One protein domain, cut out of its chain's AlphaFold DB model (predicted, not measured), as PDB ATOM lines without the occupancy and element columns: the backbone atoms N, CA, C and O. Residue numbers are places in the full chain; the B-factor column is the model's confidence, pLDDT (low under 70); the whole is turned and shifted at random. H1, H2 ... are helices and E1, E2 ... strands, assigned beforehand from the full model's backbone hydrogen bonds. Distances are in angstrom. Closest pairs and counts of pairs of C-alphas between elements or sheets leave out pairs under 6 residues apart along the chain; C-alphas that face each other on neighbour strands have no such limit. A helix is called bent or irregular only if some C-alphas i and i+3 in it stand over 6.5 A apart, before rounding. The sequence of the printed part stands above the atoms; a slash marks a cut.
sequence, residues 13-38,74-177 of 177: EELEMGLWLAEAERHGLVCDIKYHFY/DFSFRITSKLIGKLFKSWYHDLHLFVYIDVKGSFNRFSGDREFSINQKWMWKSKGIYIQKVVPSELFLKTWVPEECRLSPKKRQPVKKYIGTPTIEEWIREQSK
ATOM      1  N   GLU A  13      -2.692 -39.109 -20.319       95.38
ATOM      2  CA  GLU A  13      -3.189 -39.720 -19.096       95.38
ATOM      3  C   GLU A  13      -4.439 -39.000 -18.578       95.38
ATOM      4  O   GLU A  13      -5.392 -39.661 -18.175       95.38
ATOM      5  N   GLU A  14      -4.483 -37.668 -18.640       95.69
ATOM      6  CA  GLU A  14      -5.692 -36.907 -18.304       95.69
ATOM      7  C   GLU A  14      -6.835 -37.177 -19.277       95.69
ATOM      8  O   GLU A  14      -7.961 -37.375 -18.829       95.69
ATOM      9  N   LEU A  15      -6.562 -37.280 -20.583       94.81
ATOM     10  CA  LEU A  15      -7.572 -37.713 -21.553       94.81
ATOM     11  C   LEU A  15      -8.108 -39.113 -21.215       94.81
ATOM     12  O   LEU A  15      -9.318 -39.321 -21.196       94.81
ATOM     13  N   GLU A  16      -7.223 -40.073 -20.933       95.31
ATOM     14  CA  GLU A  16      -7.602 -41.437 -20.538       95.31
ATOM     15  C   GLU A  16      -8.458 -41.419 -19.252       95.31
ATOM     16  O   GLU A  16      -9.486 -42.094 -19.182       95.31
ATOM     17  N   MET A  17      -8.093 -40.601 -18.260       97.00
ATOM     18  CA  MET A  17      -8.880 -40.411 -17.036       97.00
ATOM     19  C   MET A  17     -10.245 -39.763 -17.313       97.00
ATOM     20  O   MET A  17     -11.256 -40.196 -16.758       97.00
ATOM     21  N   GLY A  18     -10.292 -38.751 -18.178       96.12
ATOM     22  CA  GLY A  18     -11.519 -38.069 -18.580       96.12
ATOM     23  C   GLY A  18     -12.500 -39.013 -19.274       96.12
ATOM     24  O   GLY A  18     -13.689 -38.998 -18.961       96.12
ATOM     25  N   LEU A  19     -12.004 -39.899 -20.145       95.75
ATOM     26  CA  LEU A  19     -12.810 -40.945 -20.786       95.75
ATOM     27  C   LEU A  19     -13.393 -41.924 -19.757       95.75
ATOM     28  O   LEU A  19     -14.581 -42.244 -19.816       95.75
ATOM     29  N   TRP A  20     -12.596 -42.337 -18.767       96.69
ATOM     30  CA  TRP A  20     -13.060 -43.191 -17.669       96.69
ATOM     31  C   TRP A  20     -14.155 -42.524 -16.832       96.69
ATOM     32  O   TRP A  20     -15.174 -43.148 -16.535       96.69
ATOM     33  N   LEU A  21     -13.983 -41.244 -16.487       96.06
ATOM     34  CA  LEU A  21     -14.988 -40.482 -15.743       96.06
ATOM     35  C   LEU A  21     -16.274 -40.302 -16.556       96.06
ATOM     36  O   LEU A  21     -17.360 -40.490 -16.014       96.06
ATOM     37  N   ALA A  22     -16.164 -40.010 -17.853       95.75
ATOM     38  CA  ALA A  22     -17.320 -39.867 -18.732       95.75
ATOM     39  C   ALA A  22     -18.122 -41.174 -18.844       95.75
ATOM     40  O   ALA A  22     -19.351 -41.154 -18.803       95.75
ATOM     41  N   GLU A  23     -17.456 -42.324 -18.958       96.00
ATOM     42  CA  GLU A  23     -18.132 -43.624 -18.908       96.00
ATOM     43  C   GLU A  23     -18.797 -43.899 -17.562       96.00
ATOM     44  O   GLU A  23     -19.941 -44.369 -17.531       96.00
ATOM     45  N   ALA A  24     -18.103 -43.594 -16.464       95.06
ATOM     46  CA  ALA A  24     -18.634 -43.743 -15.117       95.06
ATOM     47  C   ALA A  24     -19.891 -42.880 -14.911       95.06
ATOM     48  O   ALA A  24     -20.860 -43.347 -14.312       95.06
ATOM     49  N   GLU A  25     -19.909 -41.652 -15.432       95.12
ATOM     50  CA  GLU A  25     -21.067 -40.755 -15.380       95.12
ATOM     51  C   GLU A  25     -22.233 -41.265 -16.228       95.12
ATOM     52  O   GLU A  25     -23.365 -41.309 -15.743       95.12
ATOM     53  N   ARG A  26     -21.970 -41.752 -17.452       95.50
ATOM     54  CA  ARG A  26     -23.003 -42.379 -18.303       95.50
ATOM     55  C   ARG A  26     -23.702 -43.553 -17.615       95.50
ATOM     56  O   ARG A  26     -24.883 -43.784 -17.854       95.50
ATOM     57  N   HIS A  27     -22.984 -44.265 -16.751       94.25
ATOM     58  CA  HIS A  27     -23.508 -45.383 -15.966       94.25
ATOM     59  C   HIS A  27     -24.015 -44.978 -14.573       94.25
ATOM     60  O   HIS A  27     -24.337 -45.841 -13.756       94.25
ATOM     61  N   GLY A  28     -24.090 -43.677 -14.279       93.75
ATOM     62  CA  GLY A  28     -24.608 -43.154 -13.016       93.75
ATOM     63  C   GLY A  28     -23.752 -43.513 -11.800       93.75
ATOM     64  O   GLY A  28     -24.278 -43.592 -10.687       93.75
ATOM     65  N   LEU A  29     -22.453 -43.768 -11.991       92.88
ATOM     66  CA  LEU A  29     -21.525 -44.112 -10.913       92.88
ATOM     67  C   LEU A  29     -20.878 -42.880 -10.257       92.88
ATOM     68  O   LEU A  29     -20.557 -42.918  -9.062       92.88
ATOM     69  N   VAL A  30     -20.712 -41.807 -11.033       94.88
ATOM     70  CA  VAL A  30     -20.251 -40.482 -10.598       94.88
ATOM     71  C   VAL A  30     -21.093 -39.389 -11.264       94.88
ATOM     72  O   VAL A  30     -21.804 -39.661 -12.229       94.88
ATOM     73  N   CYS A  31     -21.011 -38.160 -10.765       95.12
ATOM     74  CA  CYS A  31     -21.573 -36.967 -11.401       95.12
ATOM     75  C   CYS A  31     -20.735 -35.722 -11.065       95.12
ATOM     76  O   CYS A  31     -19.743 -35.811 -10.335       95.12
ATOM     77  N   ASP A  32     -21.155 -34.554 -11.556       95.12
ATOM     78  CA  ASP A  32     -20.511 -33.258 -11.297       95.12
ATOM     79  C   ASP A  32     -19.012 -33.261 -11.631       95.12
ATOM     80  O   ASP A  32     -18.202 -32.701 -10.885       95.12
ATOM     81  N   ILE A  33     -18.623 -33.922 -12.726       95.38
ATOM     82  CA  ILE A  33     -17.223 -33.976 -13.145       95.38
ATOM     83  C   ILE A  33     -16.777 -32.583 -13.585       95.38
ATOM     84  O   ILE A  33     -17.418 -31.931 -14.410       95.38
ATOM     85  N   LYS A  34     -15.644 -32.125 -13.056       95.56
ATOM     86  CA  LYS A  34     -15.027 -30.860 -13.447       95.56
ATOM     87  C   LYS A  34     -13.534 -31.037 -13.671       95.56
ATOM     88  O   LYS A  34     -12.828 -31.459 -12.754       95.56
ATOM     89  N   TYR A  35     -13.077 -30.655 -14.859       95.81
ATOM     90  CA  TYR A  35     -11.664 -30.574 -15.233       95.81
ATOM     91  C   TYR A  35     -11.119 -29.167 -14.954       95.81
ATOM     92  O   TYR A  35     -11.725 -28.179 -15.389       95.81
ATOM     93  N   HIS A  36     -10.016 -29.070 -14.205       93.06
ATOM     94  CA  HIS A  36      -9.355 -27.806 -13.833       93.06
ATOM     95  C   HIS A  36     -10.313 -26.736 -13.289       93.06
ATOM     96  O   HIS A  36     -10.276 -25.572 -13.687       93.06
ATOM     97  N   PHE A  37     -11.210 -27.127 -12.378       88.38
ATOM     98  CA  PHE A  37     -12.272 -26.231 -11.915       88.38
ATOM     99  C   PHE A  37     -11.752 -25.010 -11.156       88.38
ATOM    100  O   PHE A  37     -12.237 -23.898 -11.365       88.38
ATOM    101  N   TYR A  38     -10.815 -25.220 -10.228       91.75
ATOM    102  CA  TYR A  38     -10.391 -24.169  -9.310       91.75
ATOM    103  C   TYR A  38      -8.973 -24.383  -8.778       91.75
ATOM    104  O   TYR A  38      -8.620 -25.474  -8.328       91.75
ATOM    105  N   ASP A  74      -6.453 -31.936 -11.058       96.56
ATOM    106  CA  ASP A  74      -6.793 -32.214 -12.457       96.56
ATOM    107  C   ASP A  74      -8.302 -32.420 -12.617       96.56
ATOM    108  O   ASP A  74      -8.953 -31.772 -13.441       96.56
ATOM    109  N   PHE A  75      -8.892 -33.250 -11.748       96.75
ATOM    110  CA  PHE A  75     -10.331 -33.494 -11.744       96.75
ATOM    111  C   PHE A  75     -10.938 -33.413 -10.347       96.75
ATOM    112  O   PHE A  75     -10.325 -33.755  -9.332       96.75
ATOM    113  N   SER A  76     -12.208 -33.027 -10.321       95.62
ATOM    114  CA  SER A  76     -13.095 -33.223  -9.178       95.62
ATOM    115  C   SER A  76     -14.411 -33.819  -9.646       95.62
ATOM    116  O   SER A  76     -14.861 -33.501 -10.745       95.62
ATOM    117  N   PHE A  77     -15.011 -34.690  -8.846       95.12
ATOM    118  CA  PHE A  77     -16.307 -35.299  -9.144       95.12
ATOM    119  C   PHE A  77     -16.974 -35.778  -7.856       95.12
ATOM    120  O   PHE A  77     -16.327 -35.901  -6.811       95.12
ATOM    121  N   ARG A  78     -18.271 -36.062  -7.928       93.75
ATOM    122  CA  ARG A  78     -19.056 -36.610  -6.823       93.75
ATOM    123  C   ARG A  78     -19.380 -38.073  -7.079       93.75
ATOM    124  O   ARG A  78     -19.809 -38.436  -8.171       93.75
ATOM    125  N   ILE A  79     -19.204 -38.919  -6.071       92.50
ATOM    126  CA  ILE A  79     -19.608 -40.327  -6.145       92.50
ATOM    127  C   ILE A  79     -21.119 -40.425  -5.911       92.50
ATOM    128  O   ILE A  79     -21.627 -39.928  -4.907       92.50
ATOM    129  N   THR A  80     -21.832 -41.112  -6.802       89.19
ATOM    130  CA  THR A  80     -23.290 -41.317  -6.697       89.19
ATOM    131  C   THR A  80     -23.653 -42.748  -6.307       89.19
ATOM    132  O   THR A  80     -24.656 -42.972  -5.627       89.19
ATOM    133  N   SER A  81     -22.846 -43.736  -6.708       78.69
ATOM    134  CA  SER A  81     -23.178 -45.154  -6.547       78.69
ATOM    135  C   SER A  81     -22.432 -45.837  -5.400       78.69
ATOM    136  O   SER A  81     -21.209 -45.745  -5.263       78.69
ATOM    137  N   LYS A  82     -23.164 -46.653  -4.628       71.44
ATOM    138  CA  LYS A  82     -22.593 -47.543  -3.600       71.44
ATOM    139  C   LYS A  82     -21.649 -48.604  -4.183       71.44
ATOM    140  O   LYS A  82     -20.785 -49.090  -3.454       71.44
ATOM    141  N   LEU A  83     -21.794 -48.955  -5.467       67.69
ATOM    142  CA  LEU A  83     -20.926 -49.927  -6.150       67.69
ATOM    143  C   LEU A  83     -19.490 -49.409  -6.232       67.69
ATOM    144  O   LEU A  83     -18.548 -50.092  -5.834       67.69
ATOM    145  N   ILE A  84     -19.343 -48.151  -6.640       66.94
ATOM    146  CA  ILE A  84     -18.063 -47.452  -6.636       66.94
ATOM    147  C   ILE A  84     -17.562 -47.204  -5.204       66.94
ATOM    148  O   ILE A  84     -16.357 -47.216  -4.961       66.94
ATOM    149  N   GLY A  85     -18.468 -47.071  -4.233       63.12
ATOM    150  CA  GLY A  85     -18.116 -46.961  -2.819       63.12
ATOM    151  C   GLY A  85     -17.191 -48.080  -2.330       63.12
ATOM    152  O   GLY A  85     -16.336 -47.802  -1.501       63.12
ATOM    153  N   LYS A  86     -17.281 -49.316  -2.861       68.62
ATOM    154  CA  LYS A  86     -16.344 -50.415  -2.530       68.62
ATOM    155  C   LYS A  86     -14.932 -50.170  -3.076       68.62
ATOM    156  O   LYS A  86     -13.967 -50.398  -2.350       68.62
ATOM    157  N   LEU A  87     -14.821 -49.683  -4.311       70.75
ATOM    158  CA  LEU A  87     -13.551 -49.323  -4.948       70.75
ATOM    159  C   LEU A  87     -12.875 -48.159  -4.202       70.75
ATOM    160  O   LEU A  87     -11.685 -48.197  -3.887       70.75
ATOM    161  N   PHE A  88     -13.678 -47.158  -3.853       69.81
ATOM    162  CA  PHE A  88     -13.252 -45.945  -3.170       69.81
ATOM    163  C   PHE A  88     -13.303 -46.038  -1.645       69.81
ATOM    164  O   PHE A  88     -13.048 -45.039  -0.991       69.81
ATOM    165  N   LYS A  89     -13.501 -47.219  -1.036       69.75
ATOM    166  CA  LYS A  89     -13.311 -47.384   0.425       69.75
ATOM    167  C   LYS A  89     -11.913 -46.960   0.875       69.75
ATOM    168  O   LYS A  89     -11.728 -46.533   2.007       69.75
ATOM    169  N   SER A  90     -10.931 -47.131  -0.009       75.12
ATOM    170  CA  SER A  90      -9.550 -46.694   0.209       75.12
ATOM    171  C   SER A  90      -9.331 -45.214  -0.110       75.12
ATOM    172  O   SER A  90      -8.305 -44.653   0.269       75.12
ATOM    173  N   TRP A  91     -10.270 -44.579  -0.813       82.06
ATOM    174  CA  TRP A  91     -10.169 -43.185  -1.198       82.06
ATOM    175  C   TRP A  91     -10.867 -42.325  -0.153       82.06
ATOM    176  O   TRP A  91     -12.049 -42.463   0.136       82.06
ATOM    177  N   TYR A  92     -10.114 -41.379   0.384       83.56
ATOM    178  CA  TYR A  92     -10.670 -40.222   1.050       83.56
ATOM    179  C   TYR A  92     -11.618 -39.462   0.112       83.56
ATOM    180  O   TYR A  92     -11.241 -39.110  -1.009       83.56
ATOM    181  N   HIS A  93     -12.813 -39.192   0.617       80.69
ATOM    182  CA  HIS A  93     -13.809 -38.293   0.054       80.69
ATOM    183  C   HIS A  93     -14.376 -37.447   1.200       80.69
ATOM    184  O   HIS A  93     -14.319 -37.853   2.367       80.69
ATOM    185  N   ASP A  94     -14.921 -36.275   0.891       82.44
ATOM    186  CA  ASP A  94     -15.567 -35.454   1.917       82.44
ATOM    187  C   ASP A  94     -16.945 -36.019   2.336       82.44
ATOM    188  O   ASP A  94     -17.395 -37.071   1.863       82.44
ATOM    189  N   LEU A  95     -17.634 -35.318   3.246       81.50
ATOM    190  CA  LEU A  95     -18.980 -35.687   3.716       81.50
ATOM    191  C   LEU A  95     -20.041 -35.665   2.602       81.50
ATOM    192  O   LEU A  95     -21.096 -36.281   2.745       81.50
ATOM    193  N   HIS A  96     -19.766 -34.967   1.502       84.50
ATOM    194  CA  HIS A  96     -20.627 -34.860   0.331       84.50
ATOM    195  C   HIS A  96     -20.210 -35.821  -0.791       84.50
ATOM    196  O   HIS A  96     -20.743 -35.728  -1.897       84.50
ATOM    197  N   LEU A  97     -19.303 -36.763  -0.496       89.25
ATOM    198  CA  LEU A  97     -18.762 -37.746  -1.434       89.25
ATOM    199  C   LEU A  97     -18.014 -37.115  -2.618       89.25
ATOM    200  O   LEU A  97     -17.911 -37.731  -3.683       89.25
ATOM    201  N   PHE A  98     -17.496 -35.896  -2.449       92.44
ATOM    202  CA  PHE A  98     -16.613 -35.288  -3.431       92.44
ATOM    203  C   PHE A  98     -15.205 -35.852  -3.319       92.44
ATOM    204  O   PHE A  98     -14.638 -36.004  -2.233       92.44
ATOM    205  N   VAL A  99     -14.638 -36.114  -4.489       93.94
ATOM    206  CA  VAL A  99     -13.278 -36.592  -4.680       93.94
ATOM    207  C   VAL A  99     -12.535 -35.576  -5.530       93.94
ATOM    208  O   VAL A  99     -13.055 -35.094  -6.536       93.94
ATOM    209  N   TYR A 100     -11.302 -35.286  -5.132       95.62
ATOM    210  CA  TYR A 100     -10.349 -34.507  -5.910       95.62
ATOM    211  C   TYR A 100      -9.200 -35.426  -6.284       95.62
ATOM    212  O   TYR A 100      -8.657 -36.109  -5.411       95.62
ATOM    213  N   ILE A 101      -8.838 -35.452  -7.559       96.19
ATOM    214  CA  ILE A 101      -7.762 -36.300  -8.055       96.19
ATOM    215  C   ILE A 101      -6.742 -35.488  -8.840       96.19
ATOM    216  O   ILE A 101      -7.044 -34.433  -9.394       96.19
ATOM    217  N   ASP A 102      -5.541 -36.032  -8.884       96.44
ATOM    218  CA  ASP A 102      -4.403 -35.533  -9.631       96.44
ATOM    219  C   ASP A 102      -3.785 -36.736 -10.356       96.44
ATOM    220  O   ASP A 102      -3.443 -37.769  -9.761       96.44
ATOM    221  N   VAL A 103      -3.776 -36.635 -11.674       96.00
ATOM    222  CA  VAL A 103      -3.388 -37.647 -12.634       96.00
ATOM    223  C   VAL A 103      -1.871 -37.645 -12.780       96.00
ATOM    224  O   VAL A 103      -1.184 -36.619 -12.833       96.00
ATOM    225  N   LYS A 104      -1.309 -38.851 -12.808       93.75
ATOM    226  CA  LYS A 104       0.125 -39.074 -12.964       93.75
ATOM    227  C   LYS A 104       0.393 -40.167 -13.987       93.75
ATOM    228  O   LYS A 104      -0.342 -41.147 -14.093       93.75
ATOM    229  N   GLY A 105       1.497 -40.005 -14.709       92.25
ATOM    230  CA  GLY A 105       2.034 -41.032 -15.595       92.25
ATOM    231  C   GLY A 105       2.607 -42.224 -14.827       92.25
ATOM    232  O   GLY A 105       3.014 -42.114 -13.670       92.25
ATOM    233  N   SER A 106       2.687 -43.374 -15.497       83.94
ATOM    234  CA  SER A 106       3.213 -44.622 -14.924       83.94
ATOM    235  C   SER A 106       4.742 -44.647 -14.772       83.94
ATOM    236  O   SER A 106       5.280 -45.524 -14.101       83.94
ATOM    237  N   PHE A 107       5.464 -43.712 -15.396       78.69
ATOM    238  CA  PHE A 107       6.925 -43.625 -15.337       78.69
ATOM    239  C   PHE A 107       7.378 -42.262 -14.809       78.69
ATOM    240  O   PHE A 107       7.476 -41.300 -15.564       78.69
ATOM    241  N   ASN A 108       7.756 -42.201 -13.531       64.25
ATOM    242  CA  ASN A 108       8.396 -41.024 -12.944       64.25
ATOM    243  C   ASN A 108       9.913 -41.219 -12.854       64.25
ATOM    244  O   ASN A 108      10.431 -41.709 -11.853       64.25
ATOM    245  N   ARG A 109      10.648 -40.826 -13.902       57.44
ATOM    246  CA  ARG A 109      12.125 -40.817 -13.861       57.44
ATOM    247  C   ARG A 109      12.703 -39.628 -13.082       57.44
ATOM    248  O   ARG A 109      13.840 -39.720 -12.633       57.44
ATOM    249  N   PHE A 110      11.943 -38.546 -12.887       59.03
ATOM    250  CA  PHE A 110      12.462 -37.290 -12.333       59.03
ATOM    251  C   PHE A 110      11.446 -36.599 -11.409       59.03
ATOM    252  O   PHE A 110      10.538 -35.934 -11.886       59.03
ATOM    253  N   SER A 111      11.608 -36.772 -10.091       63.62
ATOM    254  CA  SER A 111      11.143 -35.906  -8.978       63.62
ATOM    255  C   SER A 111       9.684 -35.410  -8.863       63.62
ATOM    256  O   SER A 111       9.352 -34.931  -7.780       63.62
ATOM    257  N   GLY A 112       8.800 -35.555  -9.855       69.19
ATOM    258  CA  GLY A 112       7.426 -35.017  -9.825       69.19
ATOM    259  C   GLY A 112       6.571 -35.536  -8.661       69.19
ATOM    260  O   GLY A 112       5.724 -34.824  -8.128       69.19
ATOM    261  N   ASP A 113       6.865 -36.742  -8.168       77.06
ATOM    262  CA  ASP A 113       6.196 -37.302  -6.987       77.06
ATOM    263  C   ASP A 113       6.489 -36.545  -5.690       77.06
ATOM    264  O   ASP A 113       5.664 -36.540  -4.772       77.06
ATOM    265  N   ARG A 114       7.646 -35.877  -5.598       84.75
ATOM    266  CA  ARG A 114       7.996 -35.095  -4.407       84.75
ATOM    267  C   ARG A 114       7.088 -33.879  -4.286       84.75
ATOM    268  O   ARG A 114       6.517 -33.670  -3.217       84.75
ATOM    269  N   GLU A 115       6.914 -33.132  -5.374       90.31
ATOM    270  CA  GLU A 115       6.056 -31.943  -5.409       90.31
ATOM    271  C   GLU A 115       4.597 -32.296  -5.120       90.31
ATOM    272  O   GLU A 115       3.980 -31.664  -4.261       90.31
ATOM    273  N   PHE A 116       4.080 -33.369  -5.732       93.06
ATOM    274  CA  PHE A 116       2.727 -33.847  -5.448       93.06
ATOM    275  C   PHE A 116       2.530 -34.141  -3.953       93.06
ATOM    276  O   PHE A 116       1.579 -33.653  -3.346       93.06
ATOM    277  N   SER A 117       3.455 -34.876  -3.325       94.25
ATOM    278  CA  SER A 117       3.339 -35.218  -1.901       94.25
ATOM    279  C   SER A 117       3.325 -33.988  -0.980       94.25
ATOM    280  O   SER A 117       2.670 -33.998   0.065       94.25
ATOM    281  N   ILE A 118       4.030 -32.916  -1.360       95.44
ATOM    282  CA  ILE A 118       4.040 -31.649  -0.622       95.44
ATOM    283  C   ILE A 118       2.707 -30.929  -0.829       95.44
ATOM    284  O   ILE A 118       2.070 -30.551   0.154       95.44
ATOM    285  N   ASN A 119       2.251 -30.803  -2.076       96.19
ATOM    286  CA  ASN A 119       0.981 -30.158  -2.410       96.19
ATOM    287  C   ASN A 119      -0.203 -30.860  -1.742       96.19
ATOM    288  O   ASN A 119      -1.033 -30.191  -1.137       96.19
ATOM    289  N   GLN A 120      -0.238 -32.194  -1.746       96.88
ATOM    290  CA  GLN A 120      -1.267 -32.985  -1.071       96.88
ATOM    291  C   GLN A 120      -1.313 -32.683   0.437       96.88
ATOM    292  O   GLN A 120      -2.383 -32.427   0.989       96.88
ATOM    293  N   LYS A 121      -0.153 -32.649   1.110       96.69
ATOM    294  CA  LYS A 121      -0.071 -32.302   2.542       96.69
ATOM    295  C   LYS A 121      -0.540 -30.874   2.811       96.69
ATOM    296  O   LYS A 121      -1.217 -30.630   3.809       96.69
ATOM    297  N   TRP A 122      -0.182 -29.929   1.944       97.25
ATOM    298  CA  TRP A 122      -0.596 -28.532   2.071       97.25
ATOM    299  C   TRP A 122      -2.086 -28.339   1.793       97.25
ATOM    300  O   TRP A 122      -2.734 -27.595   2.526       97.25
ATOM    301  N   MET A 123      -2.650 -29.029   0.802       97.12
ATOM    302  CA  MET A 123      -4.089 -29.048   0.527       97.12
ATOM    303  C   MET A 123      -4.867 -29.586   1.723       97.12
ATOM    304  O   MET A 123      -5.806 -28.936   2.185       97.12
ATOM    305  N   TRP A 124      -4.409 -30.699   2.300       96.56
ATOM    306  CA  TRP A 124      -5.012 -31.250   3.508       96.56
ATOM    307  C   TRP A 124      -4.947 -30.254   4.669       96.56
ATOM    308  O   TRP A 124      -5.964 -29.927   5.271       96.56
ATOM    309  N   LYS A 125      -3.760 -29.703   4.946       96.69
ATOM    310  CA  LYS A 125      -3.555 -28.781   6.068       96.69
ATOM    311  C   LYS A 125      -4.323 -27.464   5.922       96.69
ATOM    312  O   LYS A 125      -4.827 -26.953   6.914       96.69
ATOM    313  N   SER A 126      -4.349 -26.878   4.726       95.12
ATOM    314  CA  SER A 126      -4.884 -25.526   4.506       95.12
ATOM    315  C   SER A 126      -6.360 -25.504   4.119       95.12
ATOM    316  O   SER A 126      -7.041 -24.530   4.431       95.12
ATOM    317  N   LYS A 127      -6.851 -26.543   3.430       94.94
ATOM    318  CA  LYS A 127      -8.225 -26.612   2.908       94.94
ATOM    319  C   LYS A 127      -9.035 -27.784   3.464       94.94
ATOM    320  O   LYS A 127     -10.235 -27.819   3.232       94.94
ATOM    321  N   GLY A 128      -8.414 -28.740   4.162       93.94
ATOM    322  CA  GLY A 128      -9.090 -29.972   4.593       93.94
ATOM    323  C   GLY A 128      -9.423 -30.916   3.433       93.94
ATOM    324  O   GLY A 128     -10.271 -31.789   3.578       93.94
ATOM    325  N   ILE A 129      -8.784 -30.734   2.273       94.75
ATOM    326  CA  ILE A 129      -9.053 -31.511   1.060       94.75
ATOM    327  C   ILE A 129      -7.887 -32.466   0.824       94.75
ATOM    328  O   ILE A 129      -6.743 -32.033   0.676       94.75
ATOM    329  N   TYR A 130      -8.172 -33.767   0.771       95.81
ATOM    330  CA  TYR A 130      -7.185 -34.775   0.397       95.81
ATOM    331  C   TYR A 130      -7.257 -35.042  -1.107       95.81
ATOM    332  O   TYR A 130      -8.311 -35.398  -1.627       95.81
ATOM    333  N   ILE A 131      -6.131 -34.876  -1.797       96.31
ATOM    334  CA  ILE A 131      -6.040 -35.077  -3.246       96.31
ATOM    335  C   ILE A 131      -5.572 -36.494  -3.534       96.31
ATOM    336  O   ILE A 131      -4.512 -36.891  -3.052       96.31
ATOM    337  N   GLN A 132      -6.318 -37.251  -4.332       95.44
ATOM    338  CA  GLN A 132      -5.938 -38.608  -4.704       95.44
ATOM    339  C   GLN A 132      -5.001 -38.619  -5.898       95.44
ATOM    340  O   GLN A 132      -5.335 -38.114  -6.965       95.44
ATOM    341  N   LYS A 133      -3.850 -39.270  -5.740       95.19
ATOM    342  CA  LYS A 133      -2.992 -39.583  -6.878       95.19
ATOM    343  C   LYS A 133      -3.610 -40.724  -7.670       95.19
ATOM    344  O   LYS A 133      -3.808 -41.809  -7.120       95.19
ATOM    345  N   VAL A 134      -3.840 -40.512  -8.958       95.56
ATOM    346  CA  VAL A 134      -4.390 -41.533  -9.850       95.56
ATOM    347  C   VAL A 134      -3.445 -41.765 -11.017       95.56
ATOM    348  O   VAL A 134      -3.049 -40.839 -11.714       95.56
ATOM    349  N   VAL A 135      -3.096 -43.030 -11.245       95.62
ATOM    350  CA  VAL A 135      -2.409 -43.471 -12.462       95.62
ATOM    351  C   VAL A 135      -3.440 -44.236 -13.296       95.62
ATOM    352  O   VAL A 135      -3.809 -45.345 -12.897       95.62
ATOM    353  N   PRO A 136      -3.935 -43.695 -14.428       96.44
ATOM    354  CA  PRO A 136      -5.068 -44.269 -15.160       96.44
ATOM    355  C   PRO A 136      -4.865 -45.735 -15.532       96.44
ATOM    356  O   PRO A 136      -5.748 -46.559 -15.326       96.44
ATOM    357  N   SER A 137      -3.663 -46.115 -15.974       95.44
ATOM    358  CA  SER A 137      -3.371 -47.514 -16.294       95.44
ATOM    359  C   SER A 137      -3.532 -48.460 -15.105       95.44
ATOM    360  O   SER A 137      -3.982 -49.584 -15.294       95.44
ATOM    361  N   GLU A 138      -3.178 -48.031 -13.892       94.81
ATOM    362  CA  GLU A 138      -3.374 -48.842 -12.686       94.81
ATOM    363  C   GLU A 138      -4.840 -48.873 -12.260       94.81
ATOM    364  O   GLU A 138      -5.326 -49.912 -11.811       94.81
ATOM    365  N   LEU A 139      -5.543 -47.744 -12.401       95.06
ATOM    366  CA  LEU A 139      -6.973 -47.664 -12.126       95.06
ATOM    367  C   LEU A 139      -7.745 -48.617 -13.038       95.06
ATOM    368  O   LEU A 139      -8.577 -49.377 -12.549       95.06
ATOM    369  N   PHE A 140      -7.432 -48.632 -14.334       95.88
ATOM    370  CA  PHE A 140      -8.144 -49.456 -15.307       95.88
ATOM    371  C   PHE A 140      -7.994 -50.945 -15.006       95.88
ATOM    372  O   PHE A 140      -8.975 -51.677 -15.017       95.88
ATOM    373  N   LEU A 141      -6.786 -51.387 -14.642       94.00
ATOM    374  CA  LEU A 141      -6.525 -52.780 -14.261       94.00
ATOM    375  C   LEU A 141      -7.271 -53.216 -12.990       94.00
ATOM    376  O   LEU A 141      -7.521 -54.403 -12.812       94.00
ATOM    377  N   LYS A 142      -7.616 -52.276 -12.103       92.88
ATOM    378  CA  LYS A 142      -8.428 -52.529 -10.898       92.88
ATOM    379  C   LYS A 142      -9.932 -52.415 -11.156       92.88
ATOM    380  O   LYS A 142     -10.725 -52.805 -10.301       92.88
ATOM    381  N   THR A 143     -10.314 -51.815 -12.279       94.50
ATOM    382  CA  THR A 143     -11.693 -51.460 -12.610       94.50
ATOM    383  C   THR A 143     -12.048 -52.001 -13.985       94.50
ATOM    384  O   THR A 143     -12.095 -53.213 -14.168       94.50
ATOM    385  N   TRP A 144     -12.261 -51.107 -14.941       96.81
ATOM    386  CA  TRP A 144     -12.478 -51.377 -16.343       96.81
ATOM    387  C   TRP A 144     -11.594 -50.446 -17.174       96.81
ATOM    388  O   TRP A 144     -11.098 -49.421 -16.697       96.81
ATOM    389  N   VAL A 145     -11.411 -50.801 -18.441       97.31
ATOM    390  CA  VAL A 145     -10.751 -49.933 -19.425       97.31
ATOM    391  C   VAL A 145     -11.831 -49.242 -20.247       97.31
ATOM    392  O   VAL A 145     -12.679 -49.972 -20.780       97.31
ATOM    393  N   PRO A 146     -11.783 -47.904 -20.393       96.56
ATOM    394  CA  PRO A 146     -12.708 -47.188 -21.257       96.56
ATOM    395  C   PRO A 146     -12.638 -47.688 -22.691       96.56
ATOM    396  O   PRO A 146     -11.545 -48.005 -23.177       96.56
ATOM    397  N   GLU A 147     -13.774 -47.764 -23.371       95.12
ATOM    398  CA  GLU A 147     -13.883 -48.348 -24.709       95.12
ATOM    399  C   GLU A 147     -12.928 -47.654 -25.688       95.12
ATOM    400  O   GLU A 147     -12.164 -48.301 -26.411       95.12
ATOM    401  N   GLU A 148     -12.853 -46.326 -25.619       92.94
ATOM    402  CA  GLU A 148     -11.970 -45.510 -26.450       92.94
ATOM    403  C   GLU A 148     -10.477 -45.757 -26.160       92.94
ATOM    404  O   GLU A 148      -9.625 -45.536 -27.026       92.94
ATOM    405  N   CYS A 149     -10.136 -46.259 -24.971       94.81
ATOM    406  CA  CYS A 149      -8.768 -46.588 -24.568       94.81
ATOM    407  C   CYS A 149      -8.353 -48.030 -24.911       94.81
ATOM    408  O   CYS A 149      -7.161 -48.358 -24.833       94.81
ATOM    409  N   ARG A 150      -9.293 -48.907 -25.299       94.50
ATOM    410  CA  ARG A 150      -8.999 -50.318 -25.626       94.50
ATOM    411  C   ARG A 150      -8.196 -50.472 -26.902       94.50
ATOM    412  O   ARG A 150      -7.388 -51.398 -27.020       94.50
ATOM    413  N   LEU A 151      -8.418 -49.583 -27.864       92.56
ATOM    414  CA  LEU A 151      -7.780 -49.634 -29.169       92.56
ATOM    415  C   LEU A 151      -6.666 -48.596 -29.265       92.56
ATOM    416  O   LEU A 151      -6.766 -47.460 -28.812       92.56
ATOM    417  N   SER A 152      -5.566 -48.983 -29.901       89.50
ATOM    418  CA  SER A 152      -4.483 -48.048 -30.191       89.50
ATOM    419  C   SER A 152      -4.970 -46.960 -31.162       89.50
ATOM    420  O   SER A 152      -5.508 -47.302 -32.218       89.50
ATOM    421  N   PRO A 153      -4.710 -45.663 -30.895       82.25
ATOM    422  CA  PRO A 153      -5.245 -44.572 -31.718       82.25
ATOM    423  C   PRO A 153      -4.879 -44.672 -33.205       82.25
ATOM    424  O   PRO A 153      -5.674 -44.332 -34.072       82.25
ATOM    425  N   LYS A 154      -3.671 -45.170 -33.509       86.31
ATOM    426  CA  LYS A 154      -3.142 -45.237 -34.881       86.31
ATOM    427  C   LYS A 154      -3.526 -46.506 -35.636       86.31
ATOM    428  O   LYS A 154      -3.807 -46.442 -36.824       86.31
ATOM    429  N   LYS A 155      -3.466 -47.668 -34.978       87.75
ATOM    430  CA  LYS A 155      -3.627 -48.972 -35.646       87.75
ATOM    431  C   LYS A 155      -5.009 -49.579 -35.440       87.75
ATOM    432  O   LYS A 155      -5.304 -50.590 -36.065       87.75
ATOM    433  N   ARG A 156      -5.816 -49.019 -34.527       89.62
ATOM    434  CA  ARG A 156      -7.086 -49.594 -34.055       89.62
ATOM    435  C   ARG A 156      -6.962 -51.052 -33.598       89.62
ATOM    436  O   ARG A 156      -7.920 -51.809 -33.619       89.62
ATOM    437  N   GLN A 157      -5.762 -51.445 -33.179       91.62
ATOM    438  CA  GLN A 157      -5.483 -52.765 -32.622       91.62
ATOM    439  C   GLN A 157      -5.628 -52.733 -31.100       91.62
ATOM    440  O   GLN A 157      -5.261 -51.704 -30.516       91.62
ATOM    441  N   PRO A 158      -6.063 -53.836 -30.464       92.94
ATOM    442  CA  PRO A 158      -6.132 -53.943 -29.011       92.94
ATOM    443  C   PRO A 158      -4.811 -53.572 -28.332       92.94
ATOM    444  O   PRO A 158      -3.727 -54.022 -28.723       92.94
ATOM    445  N   VAL A 159      -4.891 -52.731 -27.306       93.50
ATOM    446  CA  VAL A 159      -3.740 -52.313 -26.508       93.50
ATOM    447  C   VAL A 159      -3.328 -53.466 -25.593       93.50
ATOM    448  O   VAL A 159      -4.066 -53.851 -24.693       93.50
ATOM    449  N   LYS A 160      -2.110 -53.990 -25.784       94.56
ATOM    450  CA  LYS A 160      -1.619 -55.194 -25.084       94.56
ATOM    451  C   LYS A 160      -1.763 -55.153 -23.558       94.56
ATOM    452  O   LYS A 160      -2.100 -56.171 -22.971       94.56
ATOM    453  N   LYS A 161      -1.530 -53.994 -22.925       94.00
ATOM    454  CA  LYS A 161      -1.632 -53.832 -21.459       94.00
ATOM    455  C   LYS A 161      -3.056 -53.978 -20.905       94.00
ATOM    456  O   LYS A 161      -3.200 -54.126 -19.703       94.00
ATOM    457  N   TYR A 162      -4.073 -53.920 -21.761       95.12
ATOM    458  CA  TYR A 162      -5.491 -53.936 -21.388       95.12
ATOM    459  C   TYR A 162      -6.225 -55.191 -21.873       95.12
ATOM    460  O   TYR A 162      -7.446 -55.291 -21.769       95.12
ATOM    461  N   ILE A 163      -5.495 -56.163 -22.428       94.56
ATOM    462  CA  ILE A 163      -6.079 -57.442 -22.833       94.56
ATOM    463  C   ILE A 163      -6.568 -58.173 -21.579       94.56
ATOM    464  O   ILE A 163      -5.802 -58.377 -20.641       94.56
ATOM    465  N   GLY A 164      -7.842 -58.573 -21.584       94.81
ATOM    466  CA  GLY A 164      -8.485 -59.271 -20.467       94.81
ATOM    467  C   GLY A 164      -9.024 -58.358 -19.363       94.81
ATOM    468  O   GLY A 164      -9.591 -58.862 -18.402       94.81
ATOM    469  N   THR A 165      -8.879 -57.033 -19.480       96.19
ATOM    470  CA  THR A 165      -9.514 -56.097 -18.543       96.19
ATOM    471  C   THR A 165     -10.998 -55.916 -18.903       96.19
ATOM    472  O   THR A 165     -11.301 -55.686 -20.085       96.19
ATOM    473  N   PRO A 166     -11.923 -56.013 -17.926       96.50
ATOM    474  CA  PRO A 166     -13.359 -56.022 -18.198       96.50
ATOM    475  C   PRO A 166     -13.845 -54.676 -18.740       96.50
ATOM    476  O   PRO A 166     -13.163 -53.655 -18.584       96.50
ATOM    477  N   THR A 167     -14.995 -54.668 -19.415       96.69
ATOM    478  CA  THR A 167     -15.762 -53.438 -19.699       96.69
ATOM    479  C   THR A 167     -16.438 -52.921 -18.432       96.69
ATOM    480  O   THR A 167     -16.472 -53.605 -17.404       96.69
ATOM    481  N   ILE A 168     -16.981 -51.704 -18.479       95.56
ATOM    482  CA  ILE A 168     -17.697 -51.146 -17.329       95.56
ATOM    483  C   ILE A 168     -18.921 -51.996 -16.963       95.56
ATOM    484  O   ILE A 168     -19.173 -52.234 -15.785       95.56
ATOM    485  N   GLU A 169     -19.642 -52.537 -17.946       95.75
ATOM    486  CA  GLU A 169     -20.818 -53.384 -17.734       95.75
ATOM    487  C   GLU A 169     -20.448 -54.746 -17.141       95.75
ATOM    488  O   GLU A 169     -21.158 -55.263 -16.273       95.75
ATOM    489  N   GLU A 170     -19.347 -55.341 -17.605       95.62
ATOM    490  CA  GLU A 170     -18.790 -56.570 -17.033       95.62
ATOM    491  C   GLU A 170     -18.375 -56.337 -15.579       95.62
ATOM    492  O   GLU A 170     -18.814 -57.068 -14.688       95.62
ATOM    493  N   TRP A 171     -17.635 -55.256 -15.321       94.50
ATOM    494  CA  TRP A 171     -17.185 -54.890 -13.984       94.50
ATOM    495  C   TRP A 171     -18.363 -54.626 -13.032       94.50
ATOM    496  O   TRP A 171     -18.412 -55.191 -11.939       94.50
ATOM    497  N   ILE A 172     -19.368 -53.841 -13.447       92.56
ATOM    498  CA  ILE A 172     -20.583 -53.576 -12.653       92.56
ATOM    499  C   ILE A 172     -21.294 -54.885 -12.285       92.56
ATOM    500  O   ILE A 172     -21.722 -55.065 -11.138       92.56
ATOM    501  N   ARG A 173     -21.418 -55.813 -13.240       93.00
ATOM    502  CA  ARG A 173     -22.067 -57.113 -13.028       93.00
ATOM    503  C   ARG A 173     -21.317 -57.963 -12.009       93.00
ATOM    504  O   ARG A 173     -21.957 -58.629 -11.201       93.00
ATOM    505  N   GLU A 174     -19.989 -57.939 -12.036       91.25
ATOM    506  CA  GLU A 174     -19.150 -58.635 -11.057       91.25
ATOM    507  C   GLU A 174     -19.287 -58.046  -9.652       91.25
ATOM    508  O   GLU A 174     -19.428 -58.801  -8.696       91.25
ATOM    509  N   GLN A 175     -19.325 -56.716  -9.514       87.50
ATOM    510  CA  GLN A 175     -19.456 -56.050  -8.206       87.50
ATOM    511  C   GLN A 175     -20.845 -56.190  -7.562       87.50
ATOM    512  O   GLN A 175     -21.001 -55.911  -6.365       87.50
ATOM    513  N   SER A 176     -21.839 -56.572  -8.369       84.81
ATOM    514  CA  SER A 176     -23.232 -56.777  -7.958       84.81
ATOM    515  C   SER A 176     -23.519 -58.197  -7.457       84.81
ATOM    516  O   SER A 176     -24.618 -58.437  -6.958       84.81
ATOM    517  N   LYS A 177     -22.564 -59.123  -7.601       81.81
ATOM    518  CA  LYS A 177     -22.610 -60.458  -6.988       81.81
ATOM    519  C   LYS A 177     -22.160 -60.397  -5.529       81.81
ATOM    520  O   LYS A 177     -22.698 -61.203  -4.746       81.81
TER     521      LYS A 177
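AT A GLANCE: This is residues 13 to 38 and 74 to 177 of the 177 residues of an uncharacterized protein of Candidatus Parcubacteria bacterium (UniProt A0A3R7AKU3). A strongly twisted sheet of four strands has helix H1 packed along one face, while the long helix H3 grazes the sheet at its E4 end. H4 and H5 each meet H1 through a few residues of its first part, H4 with residues 13 to 17 and H5 with residues 16 to 19, and the long link of residues 151 to 167 leads on from H5 to H6, which comes near the small helix H2. The printed part has 130 residues, with six named helices and four named strands in the order H1 E1 E2 H2 E3 H3 E4 H4 H5 H6. The sheet is mixed, in the order E1 E2 E3 E4, with E1, E2 and E3 antiparallel in turn and E3 and E4 parallel; the class is mixed, helices and strands. The whole is compact, with a radius of gyration of the C-alphas of 15.3 A and spans of 45 by 37 by 24 A.

HOW THE PARTS SIT: The sheet has edge strands E1, residues 30 to 35, and E4, residues 131 to 134, and inner strands E2, residues 75 to 79, and E3, residues 98 to 103. E1 and E2 are antiparallel at 169 degrees, with N 31 and O 78 within hydrogen-bond range at 2.9 A. E2 and E3 are antiparallel at 144 degrees, with N 99 and O 77 at 2.9 A. E3 and E4 are parallel at 49 degrees, with N 102 and O 132 at 2.8 A. H1, residues 13 to 26, is on the sheet at a height over the sheet of 9.1 A; H1 and the sheet form two layers, a helix on one face of a sheet. H1 lies over E2, E3 and, only just, with 3 C-alphas, E1; it runs along the strands, at 25 degrees to E2 on the local plane. The closest C-alphas of H1 and E1 are those of Glu 25 and Cys 31, 5.5 A apart. H3, residues 112 to 127, only grazes the sheet with residues 113 to 124; its closest C-alphas to E4 are Gln 120 and Ile 131, 5.6 A apart. E3, H3 and E4 form a strand-helix-strand unit, two parallel neighbour strands with a helix between, and its crossover is right-handed. H4, residues 136 to 142, only just touches H1, with 3 pairs of C-alphas within 8 A, at a steep tilt of 48 degrees, the same way; the closest C-alphas are those of Met 17 and Pro 136, 5.7 A. H5, residues 147 to 150, also only just touches H1, with 3 such pairs, closest at Glu 16 and Cys 149, 6.6 A. H6, residues 168 to 175, and H2, residues 82 to 90, are close but not clearly touching, with the C-alphas of Leu 83 and Gln 175 6.6 A apart. Every O i to N i+4 pair is within hydrogen-bond range in H1, H3, H4 and H6; H5 is too short for one, and H2 has 2 of 5, beside 4 of 6 O i to N i+3 pairs.

IN THESE COORDINATES: H1 begins at C-alpha 13, (-3.189, -39.720, -19.096), and is 20.0 A long. H3 is 21.9 A long and ends at C-alpha 127, (-8.225, -26.612, 2.908). E3 measures 16.3 A and E1 13.9 A. H2 is irregular: C-alphas 87 and 90 are 7.0 A apart. H6 ends at C-alpha 175, (-19.456, -56.050, -8.206).

THE WHOLE: The two C-alphas farthest apart are those of Ser 126 and Lys 155, 46.5 A. Residues 39 to 73 are not printed, and C-alphas 38 and 74 are 9.4 A apart across the cut. The link from H5 to H6, of 17 residues, is long. The mean pLDDT of the printed part is 90.1; residues 83 to 86, 88 to 89 and 108 to 112 are under 70.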